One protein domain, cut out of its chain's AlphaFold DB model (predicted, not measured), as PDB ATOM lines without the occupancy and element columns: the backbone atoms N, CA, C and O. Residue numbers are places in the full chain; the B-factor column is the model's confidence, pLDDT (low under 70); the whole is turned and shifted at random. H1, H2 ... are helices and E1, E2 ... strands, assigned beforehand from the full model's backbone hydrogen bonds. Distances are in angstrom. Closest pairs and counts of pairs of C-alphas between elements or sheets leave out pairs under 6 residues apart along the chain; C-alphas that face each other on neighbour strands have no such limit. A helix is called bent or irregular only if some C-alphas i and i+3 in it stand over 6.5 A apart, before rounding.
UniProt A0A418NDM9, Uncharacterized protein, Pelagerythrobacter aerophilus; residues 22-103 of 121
ATOM      1  N   ARG A  22      33.512  10.102 -41.651       89.44
ATOM      2  CA  ARG A  22      32.981  11.239 -40.876       89.44
ATOM      3  C   ARG A  22      32.078  10.796 -39.722       89.44
ATOM      4  O   ARG A  22      32.259  11.262 -38.604       89.44
ATOM      5  N   ASN A  23      31.143   9.882 -39.984       88.62
ATOM      6  CA  ASN A  23      30.202   9.412 -38.965       88.62
ATOM      7  C   ASN A  23      30.927   8.638 -37.860       88.62
ATOM      8  O   ASN A  23      30.710   8.894 -36.685       88.62
ATOM      9  N   ARG A  24      31.860   7.752 -38.231       88.69
ATOM     10  CA  ARG A  24      32.666   7.005 -37.257       88.69
ATOM     11  C   ARG A  24      33.514   7.934 -36.389       88.69
ATOM     12  O   ARG A  24      33.665   7.684 -35.201       88.69
ATOM     13  N   TRP A  25      34.088   8.977 -36.978       91.94
ATOM     14  CA  TRP A  25      34.879   9.966 -36.252       91.94
ATOM     15  C   TRP A  25      34.045  10.733 -35.220       91.94
ATOM     16  O   TRP A  25      34.454  10.829 -34.063       91.94
ATOM     17  N   ALA A  26      32.863  11.210 -35.620       91.12
ATOM     18  CA  ALA A  26      31.924  11.867 -34.716       91.12
ATOM     19  C   ALA A  26      31.484  10.926 -33.579       91.12
ATOM     20  O   ALA A  26      31.587  11.295 -32.413       91.12
ATOM     21  N   ASP A  27      31.124   9.678 -33.898       91.00
ATOM     22  CA  ASP A  27      30.742   8.669 -32.903       91.00
ATOM     23  C   ASP A  27      31.877   8.382 -31.904       91.00
ATOM     24  O   ASP A  27      31.647   8.297 -30.697       91.00
ATOM     25  N   LEU A  28      33.121   8.238 -32.381       93.00
ATOM     26  CA  LEU A  28      34.292   8.045 -31.514       93.00
ATOM     27  C   LEU A  28      34.469   9.230 -30.559       93.00
ATOM     28  O   LEU A  28      34.746   9.024 -29.374       93.00
ATOM     29  N   TYR A  29      34.298  10.457 -31.051       94.06
ATOM     30  CA  TYR A  29      34.391  11.660 -30.236       94.06
ATOM     31  C   TYR A  29      33.276  11.721 -29.185       94.06
ATOM     32  O   TYR A  29      33.564  11.795 -27.990       94.06
ATOM     33  N   ASP A  30      32.016  11.607 -29.594       92.44
ATOM     34  CA  ASP A  30      30.872  11.741 -28.691       92.44
ATOM     35  C   ASP A  30      30.852  10.640 -27.624       92.44
ATOM     36  O   ASP A  30      30.659  10.915 -26.433       92.44
ATOM     37  N   CYS A  31      31.142   9.395 -28.017       92.44
ATOM     38  CA  CYS A  31      31.269   8.297 -27.066       92.44
ATOM     39  C   CYS A  31      32.439   8.518 -26.097       92.44
ATOM     40  O   CYS A  31      32.327   8.157 -24.923       92.44
ATOM     41  N   SER A  32      33.534   9.142 -26.544       94.12
ATOM     42  CA  SER A  32      34.656   9.495 -25.669       94.12
ATOM     43  C   SER A  32      34.267  10.538 -24.629       94.12
ATOM     44  O   SER A  32      34.611  10.369 -23.460       94.12
ATOM     45  N   ILE A  33      33.536  11.587 -25.022       92.75
ATOM     46  CA  ILE A  33      33.066  12.631 -24.100       92.75
ATOM     47  C   ILE A  33      32.135  12.030 -23.048       92.75
ATOM     48  O   ILE A  33      32.351  12.224 -21.850       92.75
ATOM     49  N   TRP A  34      31.149  11.245 -23.484       90.81
ATOM     50  CA  TRP A  34      30.232  10.550 -22.586       90.81
ATOM     51  C   TRP A  34      30.971   9.657 -21.580       90.81
ATOM     52  O   TRP A  34      30.724   9.721 -20.374       90.81
ATOM     53  N   TRP A  35      31.882   8.818 -22.075       92.88
ATOM     54  CA  TRP A  35      32.613   7.880 -21.235       92.88
ATOM     55  C   TRP A  35      33.529   8.603 -20.245       92.88
ATOM     56  O   TRP A  35      33.636   8.205 -19.084       92.88
ATOM     57  N   LEU A  36      34.183   9.680 -20.684       93.56
ATOM     58  CA  LEU A  36      35.131  10.427 -19.868       93.56
ATOM     59  C   LEU A  36      34.445  11.162 -18.712       93.56
ATOM     60  O   LEU A  36      35.010  11.207 -17.616       93.56
ATOM     61  N   ASP A  37      33.240  11.685 -18.949       90.94
ATOM     62  CA  ASP A  37      32.387  12.297 -17.927       90.94
ATOM     63  C   ASP A  37      31.960  11.275 -16.858       90.94
ATOM     64  O   ASP A  37      32.107  11.520 -15.660       90.94
ATOM     65  N   ALA A  38      31.526  10.084 -17.280       89.69
ATOM     66  CA  ALA A  38      30.988   9.071 -16.373       89.69
ATOM     67  C   ALA A  38      32.056   8.218 -15.654       89.69
ATOM     68  O   ALA A  38      31.915   7.919 -14.468       89.69
ATOM     69  N   PHE A  39      33.121   7.810 -16.350       91.56
ATOM     70  CA  PHE A  39      34.054   6.771 -15.879       91.56
ATOM     71  C   PHE A  39      35.510   7.223 -15.815       91.56
ATOM     72  O   PHE A  39      36.329   6.581 -15.154       91.56
ATOM     73  N   GLY A  40      35.860   8.334 -16.463       92.25
ATOM     74  CA  GLY A  40      37.252   8.700 -16.703       92.25
ATOM     75  C   GLY A  40      38.116   8.859 -15.450       92.25
ATOM     76  O   GLY A  40      39.328   8.647 -15.511       92.25
ATOM     77  N   ARG A  41      37.521   9.252 -14.314       91.81
ATOM     78  CA  ARG A  41      38.259   9.444 -13.056       91.81
ATOM     79  C   ARG A  41      38.644   8.099 -12.463       91.81
ATOM     80  O   ARG A  41      39.818   7.881 -12.183       91.81
ATOM     81  N   THR A  42      37.653   7.230 -12.306       91.31
ATOM     82  CA  THR A  42      37.809   5.886 -11.748       91.31
ATOM     83  C   THR A  42      38.697   5.037 -12.646       91.31
ATOM     84  O   THR A  42      39.672   4.476 -12.174       91.31
ATOM     85  N   ALA A  43      38.472   5.056 -13.961       92.06
ATOM     86  CA  ALA A  43      39.293   4.304 -14.903       92.06
ATOM     87  C   ALA A  43      40.777   4.718 -14.853       92.06
ATOM     88  O   ALA A  43      41.659   3.865 -14.857       92.06
ATOM     89  N   ALA A  44      41.075   6.019 -14.749       90.69
ATOM     90  CA  ALA A  44      42.456   6.480 -14.606       90.69
ATOM     91  C   ALA A  44      43.085   6.070 -13.263       90.69
ATOM     92  O   ALA A  44      44.276   5.770 -13.226       90.69
ATOM     93  N   HIS A  45      42.310   6.080 -12.174       90.56
ATOM     94  CA  HIS A  45      42.758   5.590 -10.868       90.56
ATOM     95  C   HIS A  45      43.067   4.088 -10.912       90.56
ATOM     96  O   HIS A  45      44.084   3.650 -10.386       90.56
ATOM     97  N   ASP A  46      42.234   3.325 -11.614       90.81
ATOM     98  CA  ASP A  46      42.359   1.877 -11.725       90.81
ATOM     99  C   ASP A  46      43.376   1.429 -12.797       90.81
ATOM    100  O   ASP A  46      43.538   0.240 -13.064       90.81
ATOM    101  N   GLY A  47      44.093   2.374 -13.412       89.94
ATOM    102  CA  GLY A  47      45.215   2.096 -14.311       89.94
ATOM    103  C   GLY A  47      44.841   1.851 -15.773       89.94
ATOM    104  O   GLY A  47      45.699   1.420 -16.546       89.94
ATOM    105  N   TRP A  48      43.603   2.121 -16.194       91.12
ATOM    106  CA  TRP A  48      43.202   1.975 -17.597       91.12
ATOM    107  C   TRP A  48      44.059   2.850 -18.515       91.12
ATOM    108  O   TRP A  48      44.190   4.061 -18.308       91.12
ATOM    109  N   GLY A  49      44.641   2.236 -19.548       90.38
ATOM    110  CA  GLY A  49      45.501   2.922 -20.502       90.38
ATOM    111  C   GLY A  49      44.719   3.673 -21.577       90.38
ATOM    112  O   GLY A  49      43.577   3.350 -21.903       90.38
ATOM    113  N   THR A  50      45.369   4.658 -22.203       92.06
ATOM    114  CA  THR A  50      44.788   5.399 -23.338       92.06
ATOM    115  C   THR A  50      44.385   4.463 -24.485       92.06
ATOM    116  O   THR A  50      43.318   4.649 -25.060       92.06
ATOM    117  N   GLY A  51      45.198   3.448 -24.792       90.56
ATOM    118  CA  GLY A  51      44.900   2.469 -25.843       90.56
ATOM    119  C   GLY A  51      43.754   1.516 -25.489       90.56
ATOM    120  O   GLY A  51      42.943   1.198 -26.353       90.56
ATOM    121  N   ASP A  52      43.623   1.125 -24.216       91.12
ATOM    122  CA  ASP A  52      42.517   0.268 -23.760       91.12
ATOM    123  C   ASP A  52      41.160   0.952 -23.949       91.12
ATOM    124  O   ASP A  52      40.162   0.310 -24.269       91.12
ATOM    125  N   VAL A  53      41.122   2.269 -23.753       92.25
ATOM    126  CA  VAL A  53      39.885   3.044 -23.821       92.25
ATOM    127  C   VAL A  53      39.648   3.565 -25.236       92.25
ATOM    128  O   VAL A  53      38.625   3.264 -25.841       92.25
ATOM    129  N   PHE A  54      40.595   4.326 -25.777       92.94
ATOM    130  CA  PHE A  54      40.419   5.126 -26.993       92.94
ATOM    131  C   PHE A  54      41.120   4.538 -28.216       92.94
ATOM    132  O   PHE A  54      41.068   5.131 -29.297       92.94
ATOM    133  N   GLY A  55      41.818   3.413 -28.042       91.69
ATOM    134  CA  GLY A  55      42.590   2.778 -29.094       91.69
ATOM    135  C   GLY A  55      41.714   2.342 -30.260       91.69
ATOM    136  O   GLY A  55      40.627   1.797 -30.068       91.69
ATOM    137  N   VAL A  56      42.211   2.532 -31.474       90.44
ATOM    138  CA  VAL A  56      41.563   2.059 -32.701       90.44
ATOM    139  C   VAL A  56      42.540   1.246 -33.539       90.44
ATOM    140  O   VAL A  56      43.724   1.562 -33.624       90.44
ATOM    141  N   LEU A  57      42.032   0.188 -34.172       85.44
ATOM    142  CA  LEU A  57      42.807  -0.645 -35.087       85.44
ATOM    143  C   LEU A  57      42.497  -0.247 -36.539       85.44
ATOM    144  O   LEU A  57      41.333  -0.329 -36.960       85.44
ATOM    145  N   PRO A  58      43.504   0.184 -37.325       76.06
ATOM    146  CA  PRO A  58      43.325   0.458 -38.746       76.06
ATOM    147  C   PRO A  58      42.754  -0.763 -39.477       76.06
ATOM    148  O   PRO A  58      43.217  -1.884 -39.290       76.06
ATOM    149  N   GLY A  59      41.715  -0.553 -40.288       77.81
ATOM    150  CA  GLY A  59      41.062  -1.620 -41.055       77.81
ATOM    151  C   GLY A  59      40.196  -2.596 -40.244       77.81
ATOM    152  O   GLY A  59      39.559  -3.456 -40.843       77.81
ATOM    153  N   MET A  60      40.112  -2.455 -38.915       83.06
ATOM    154  CA  MET A  60      39.322  -3.346 -38.051       83.06
ATOM    155  C   MET A  60      38.370  -2.576 -37.112       83.06
ATOM    156  O   MET A  60      38.566  -2.579 -35.894       83.06
ATOM    157  N   PRO A  61      37.329  -1.901 -37.644       84.69
ATOM    158  CA  PRO A  61      36.370  -1.160 -36.826       84.69
ATOM    159  C   PRO A  61      35.634  -2.052 -35.820       84.69
ATOM    160  O   PRO A  61      35.121  -3.112 -36.179       84.69
ATOM    161  N   GLY A  62      35.533  -1.602 -34.570       85.81
ATOM    162  CA  GLY A  62      34.859  -2.318 -33.487       85.81
ATOM    163  C   GLY A  62      35.734  -3.337 -32.754       85.81
ATOM    164  O   GLY A  62      35.243  -4.014 -31.850       85.81
ATOM    165  N   LEU A  63      37.011  -3.465 -33.127       85.81
ATOM    166  CA  LEU A  63      37.973  -4.359 -32.472       85.81
ATOM    167  C   LEU A  63      39.025  -3.616 -31.641       85.81
ATOM    168  O   LEU A  63      39.846  -4.274 -31.000       85.81
ATOM    169  N   GLY A  64      38.987  -2.282 -31.616       89.19
ATOM    170  CA  GLY A  64      39.844  -1.467 -30.766       89.19
ATOM    171  C   GLY A  64      39.495  -1.539 -29.274       89.19
ATOM    172  O   GLY A  64      38.981  -2.543 -28.752       89.19
ATOM    173  N   GLY A  65      39.804  -0.441 -28.592       91.38
ATOM    174  CA  GLY A  65      39.492  -0.216 -27.189       91.38
ATOM    175  C   GLY A  65      37.994  -0.080 -26.926       91.38
ATOM    176  O   GLY A  65      37.154  -0.281 -27.808       91.38
ATOM    177  N   ILE A  66      37.653   0.272 -25.688       91.56
ATOM    178  CA  ILE A  66      36.264   0.400 -25.234       91.56
ATOM    179  C   ILE A  66      35.467   1.306 -26.178       91.56
ATOM    180  O   ILE A  66      34.425   0.890 -26.666       91.56
ATOM    181  N   ILE A  67      35.954   2.503 -26.503       92.69
ATOM    182  CA  ILE A  67      35.188   3.477 -27.292       92.69
ATOM    183  C   ILE A  67      34.887   2.973 -28.707       92.69
ATOM    184  O   ILE A  67      33.755   3.109 -29.160       92.69
ATOM    185  N   ASP A  68      35.835   2.325 -29.384       91.00
ATOM    186  CA  ASP A  68      35.624   1.774 -30.735       91.00
ATOM    187  C   ASP A  68      34.547   0.673 -30.743       91.00
ATOM    188  O   ASP A  68      33.836   0.475 -31.724       91.00
ATOM    189  N   ARG A  69      34.353  -0.016 -29.612       87.88
ATOM    190  CA  ARG A  69      33.273  -1.004 -29.440       87.88
ATOM    191  C   ARG A  69      31.905  -0.358 -29.219       87.88
ATOM    192  O   ARG A  69      30.889  -1.025 -29.409       87.88
ATOM    193  N   PHE A  70      31.879   0.918 -28.838       84.00
ATOM    194  CA  PHE A  70      30.675   1.730 -28.658       84.00
ATOM    195  C   PHE A  70      30.389   2.657 -29.850       84.00
ATOM    196  O   PHE A  70      29.254   3.115 -29.986       84.00
ATOM    197  N   SER A  71      31.360   2.880 -30.745       69.56
ATOM    198  CA  SER A  71      31.325   3.866 -31.839       69.56
ATOM    199  C   SER A  71      30.407   3.509 -33.020       69.56
ATOM    200  O   SER A  71      30.667   3.903 -34.153       69.56
ATOM    201  N   LYS A  72      29.367   2.704 -32.784       71.31
ATOM    202  CA  LYS A  72      28.228   2.501 -33.695       71.31
ATOM    203  C   LYS A  72      26.981   3.169 -33.111       71.31
ATOM    204  O   LYS A  72      25.916   2.560 -33.037       71.31
ATOM    205  N   GLY A  73      27.166   4.366 -32.567       68.12
ATOM    206  CA  GLY A  73      26.151   5.127 -31.851       68.12
ATOM    207  C   GLY A  73      25.591   4.497 -30.572       68.12
ATOM    208  O   GLY A  73      24.550   4.940 -30.088       68.12
ATOM    209  N   LEU A  74      26.260   3.501 -29.971       73.88
ATOM    210  CA  LEU A  74      25.766   2.878 -28.736       73.88
ATOM    211  C   LEU A  74      25.728   3.873 -27.568       73.88
ATOM    212  O   LEU A  74      24.852   3.771 -26.715       73.88
ATOM    213  N   CYS A  75      26.620   4.866 -27.540       74.12
ATOM    214  CA  CYS A  75      26.583   5.934 -26.538       74.12
ATOM    215  C   CYS A  75      25.394   6.905 -26.700       74.12
ATOM    216  O   CYS A  75      25.046   7.591 -25.737       74.12
ATOM    217  N   HIS A  76      24.745   6.944 -27.871       75.94
ATOM    218  CA  HIS A  76      23.583   7.800 -28.152       75.94
ATOM    219  C   HIS A  76      22.241   7.134 -27.837       75.94
ATOM    220  O   HIS A  76      21.192   7.771 -27.944       75.94
ATOM    221  N   LEU A  77      22.248   5.856 -27.453       74.06
ATOM    222  CA  LEU A  77      21.027   5.168 -27.061       74.06
ATOM    223  C   LEU A  77      20.428   5.825 -25.812       74.06
ATOM    224  O   LEU A  77      21.130   6.108 -24.839       74.06
ATOM    225  N   ARG A  78      19.106   6.042 -25.848       64.94
ATOM    226  CA  ARG A  78      18.331   6.605 -24.731       64.94
ATOM    227  C   ARG A  78      18.507   5.764 -23.466       64.94
ATOM    228  O   ARG A  78      18.734   6.312 -22.390       64.94
ATOM    229  N   ASP A  79      18.492   4.446 -23.644       64.75
ATOM    230  CA  ASP A  79      18.908   3.471 -22.645       64.75
ATOM    231  C   ASP A  79      20.386   3.170 -22.879       64.75
ATOM    232  O   ASP A  79      20.745   2.259 -23.631       64.75
ATOM    233  N   ARG A  80      21.254   4.004 -22.294       67.50
ATOM    234  CA  ARG A  80      22.707   3.841 -22.417       67.50
ATOM    235  C   ARG A  80      23.082   2.390 -22.093       67.50
ATOM    236  O   ARG A  80      22.559   1.849 -21.111       67.50
ATOM    237  N   PRO A  81      23.988   1.756 -22.863       66.56
ATOM    238  CA  PRO A  81      24.438   0.406 -22.566       66.56
ATOM    239  C   PRO A  81      24.940   0.432 -21.132       66.56
ATOM    240  O   PRO A  81      25.747   1.303 -20.810       66.56
ATOM    241  N   GLY A  82      24.413  -0.443 -20.270       81.56
ATOM    242  CA  GLY A  82      24.750  -0.494 -18.846       81.56
ATOM    243  C   GLY A  82      26.214  -0.868 -18.642       81.56
ATOM    244  O   GLY A  82      26.516  -2.006 -18.290       81.56
ATOM    245  N   LEU A  83      27.109   0.067 -18.956       88.62
ATOM    246  CA  LEU A  83      28.545  -0.076 -18.898       88.62
ATOM    247  C   LEU A  83      28.942  -0.058 -17.433       88.62
ATOM    248  O   LEU A  83      28.732   0.920 -16.719       88.62
ATOM    249  N   VAL A  84      29.522  -1.165 -17.010       90.69
ATOM    250  CA  VAL A  84      30.112  -1.345 -15.697       90.69
ATOM    251  C   VAL A  84      31.607  -1.510 -15.899       90.69
ATOM    252  O   VAL A  84      32.042  -2.319 -16.720       90.69
ATOM    253  N   MET A  85      32.387  -0.738 -15.151       91.56
ATOM    254  CA  MET A  85      33.842  -0.822 -15.159       91.56
ATOM    255  C   MET A  85      34.348  -1.279 -13.798       91.56
ATOM    256  O   MET A  85      33.899  -0.792 -12.763       91.56
ATOM    257  N   THR A  86      35.291  -2.213 -13.825       90.12
ATOM    258  CA  THR A  86      36.138  -2.597 -12.697       90.12
ATOM    259  C   THR A  86      37.586  -2.240 -13.023       90.12
ATOM    260  O   THR A  86      37.879  -1.694 -14.093       90.12
ATOM    261  N   ALA A  87      38.512  -2.591 -12.131       88.19
ATOM    262  CA  ALA A  87      39.915  -2.269 -12.338       88.19
ATOM    263  C   ALA A  87      40.537  -2.922 -13.585       88.19
ATOM    264  O   ALA A  87      41.531  -2.444 -14.107       88.19
ATOM    265  N   ASN A  88      39.936  -4.001 -14.073       89.88
ATOM    266  CA  ASN A  88      40.520  -4.887 -15.070       89.88
ATOM    267  C   ASN A  88      39.526  -5.322 -16.157       89.88
ATOM    268  O   ASN A  88      39.943  -5.897 -17.164       89.88
ATOM    269  N   THR A  89      38.233  -5.017 -16.009       92.50
ATOM    270  CA  THR A  89      37.203  -5.399 -16.982       92.50
ATOM    271  C   THR A  89      36.169  -4.290 -17.180       92.50
ATOM    272  O   THR A  89      35.673  -3.690 -16.231       92.50
ATOM    273  N   ALA A  90      35.791  -4.055 -18.432       92.50
ATOM    274  CA  ALA A  90      34.616  -3.292 -18.828       92.50
ATOM    275  C   ALA A  90      33.555  -4.264 -19.357       92.50
ATOM    276  O   ALA A  90      33.854  -5.096 -20.210       92.50
ATOM    277  N   SER A  91      32.325  -4.177 -18.858       92.25
ATOM    278  CA  SER A  91      31.207  -5.032 -19.277       92.25
ATOM    279  C   SER A  91      29.993  -4.189 -19.631       92.25
ATOM    280  O   SER A  91      29.676  -3.247 -18.916       92.25
ATOM    281  N   TRP A  92      29.292  -4.521 -20.710       90.62
ATOM    282  CA  TRP A  92      28.073  -3.821 -21.121       90.62
ATOM    283  C   TRP A  92      27.100  -4.775 -21.807       90.62
ATOM    284  O   TRP A  92      27.474  -5.875 -22.214       90.62
ATOM    285  N   ARG A  93      25.835  -4.367 -21.928       85.94
ATOM    286  CA  ARG A  93      24.799  -5.159 -22.601       85.94
ATOM    287  C   ARG A  93      24.382  -4.529 -23.918       85.94
ATOM    288  O   ARG A  93      24.145  -3.327 -23.976       85.94
ATOM    289  N   VAL A  94      24.254  -5.358 -24.948       81.81
ATOM    290  CA  VAL A  94      23.762  -4.981 -26.279       81.81
ATOM    291  C   VAL A  94      22.873  -6.112 -26.782       81.81
ATOM    292  O   VAL A  94      23.300  -7.261 -26.788       81.81
ATOM    293  N   HIS A  95      21.629  -5.804 -27.166       79.62
ATOM    294  CA  HIS A  95      20.641  -6.790 -27.641       79.62
ATOM    295  C   HIS A  95      20.474  -8.021 -26.722       79.62
ATOM    296  O   HIS A  95      20.336  -9.145 -27.187       79.62
ATOM    297  N   GLY A  96      20.503  -7.814 -25.400       80.19
ATOM    298  CA  GLY A  96      20.377  -8.894 -24.410       80.19
ATOM    299  C   GLY A  96      21.662  -9.691 -24.157       80.19
ATOM    300  O   GLY A  96      21.730 -10.431 -23.179       80.19
ATOM    301  N   GLU A  97      22.711  -9.491 -24.956       84.31
ATOM    302  CA  GLU A  97      24.008 -10.134 -24.764       84.31
ATOM    303  C   GLU A  97      24.938  -9.275 -23.910       84.31
ATOM    304  O   GLU A  97      25.039  -8.061 -24.098       84.31
ATOM    305  N   THR A  98      25.665  -9.915 -22.992       89.31
ATOM    306  CA  THR A  98      26.741  -9.255 -22.245       89.31
ATOM    307  C   THR A  98      28.030  -9.328 -23.055       89.31
ATOM    308  O   THR A  98      28.486 -10.409 -23.421       89.31
ATOM    309  N   LYS A  99      28.619  -8.168 -23.331       90.06
ATOM    310  CA  LYS A  99      29.942  -8.017 -23.933       90.06
ATOM    311  C   LYS A  99      30.929  -7.602 -22.852       90.06
ATOM    312  O   LYS A  99      30.567  -6.859 -21.939       90.06
ATOM    313  N   THR A 100      32.165  -8.074 -22.965       91.00
ATOM    314  CA  THR A 100      33.241  -7.755 -22.026       91.00
ATOM    315  C   THR A 100      34.511  -7.354 -22.768       91.00
ATOM    316  O   THR A 100      34.761  -7.775 -23.901       91.00
ATOM    317  N   PHE A 101      35.311  -6.513 -22.126       90.25
ATOM    318  CA  PHE A 101      36.635  -6.108 -22.571       90.25
ATOM    319  C   PHE A 101      37.565  -6.083 -21.364       90.25
ATOM    320  O   PHE A 101      37.273  -5.418 -20.372       90.25
ATOM    321  N   ASN A 102      38.671  -6.814 -21.445       89.38
ATOM    322  CA  ASN A 102      39.681  -6.813 -20.398       89.38
ATOM    323  C   ASN A 102      40.735  -5.762 -20.713       89.38
ATOM    324  O   ASN A 102      41.132  -5.613 -21.868       89.38
ATOM    325  N   GLN A 103      41.204  -5.075 -19.677       84.81
ATOM    326  CA  GLN A 103      42.374  -4.215 -19.766       84.81
ATOM    327  C   GLN A 103      43.542  -5.027 -20.346       84.81
ATOM    328  O   GLN A 103      43.869  -6.109 -19.856       84.81
TER     329      GLN A 103
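What this domain is: This is residues 22 to 103 of the 121 residues of an uncharacterized protein of Pelagerythrobacter aerophilus (UniProt A0A418NDM9). A long helix, H1, kinked near its end, and a two-stranded hairpin, E1 and E2, stand on opposite sides of the domain, with the short helix H3 in the middle between them and a second short helix, H2, beside H3. A long loop, residues 71 to 88, leads from H3 to the hairpin, and its residues 84 to 85 pair briefly with E1. The printed part has 82 residues with three named helices and two named strands, in the order H1, H2, H3, E1, E2; the sheet, in the order E1, E2, is antiparallel, and the class is mixed, helices and strands. The whole is compact, with a radius of gyration of the C-alphas of 11.8 A and a rounded outline of 32 by 28 by 21 A.

Where its parts are: E1 is residues 89 to 94, 16.3 A from first to last C-alpha, and E2 is residues 97 to 102, 16.6 A, ending with C-alpha 102 at (39.681, -6.813, -20.398). H3 is residues 66 to 70, 6.7 A, beginning with C-alpha 66 at (36.264, 0.400, -25.234). H2 is residues 50 to 54, 5.7 A. H1 is residues 22 to 45, 32.1 A, beginning with C-alpha 22 at (32.981, 11.239, -40.876). H1 is irregular, with C-alphas 38 and 41 8.0 A apart, and has a kink of 72 degrees near residue 39.

How they stand to each other: E1 and E2 form a hairpin of antiparallel neighbours, at 158 degrees between their directions. N 92 and O 99 are 2.9 A apart, and N 101 and O 90 2.8 A, both within hydrogen-bond range. Residues 84 to 85 pair with residues 90 to 91 of E1, antiparallel. The closest C-alphas of H3 and E2 are those of Ile 66 and Phe 101, 7.0 A apart; those of H3 and E1 are Ile 66 and Ala 90, 7.6 A. H3 touches H2, closest at the C-alphas of Val 53 and Ile 66, 4.7 A. H1 touches H3 with residues 28 to 35 alone, closest at the C-alphas of Cys 31 and Ile 67, 6.2 A. H1 and H2 are close but not clearly touching, with the C-alphas of Ser 32 and Phe 54 7.4 A apart. H1 is apart from both strands; H2 is apart from E1, and only just apart from E2, at 8.3 A. In H2 and H3 every O i to N i+4 pair is within hydrogen-bond range; in H1, 18 of 20 are.

The domain as a whole: The two C-alphas farthest apart, those of Arg 22 and Ala 87, are 32.3 A apart. The printed part has no cut. The links H2 to H3, 11 residues, and H3 to E1, 18 residues, are long; H1 to H2 and E1 to E2 are tight. The mean pLDDT of the printed part is 86.7, and residues 71, 73 and 78 to 81 are under 70.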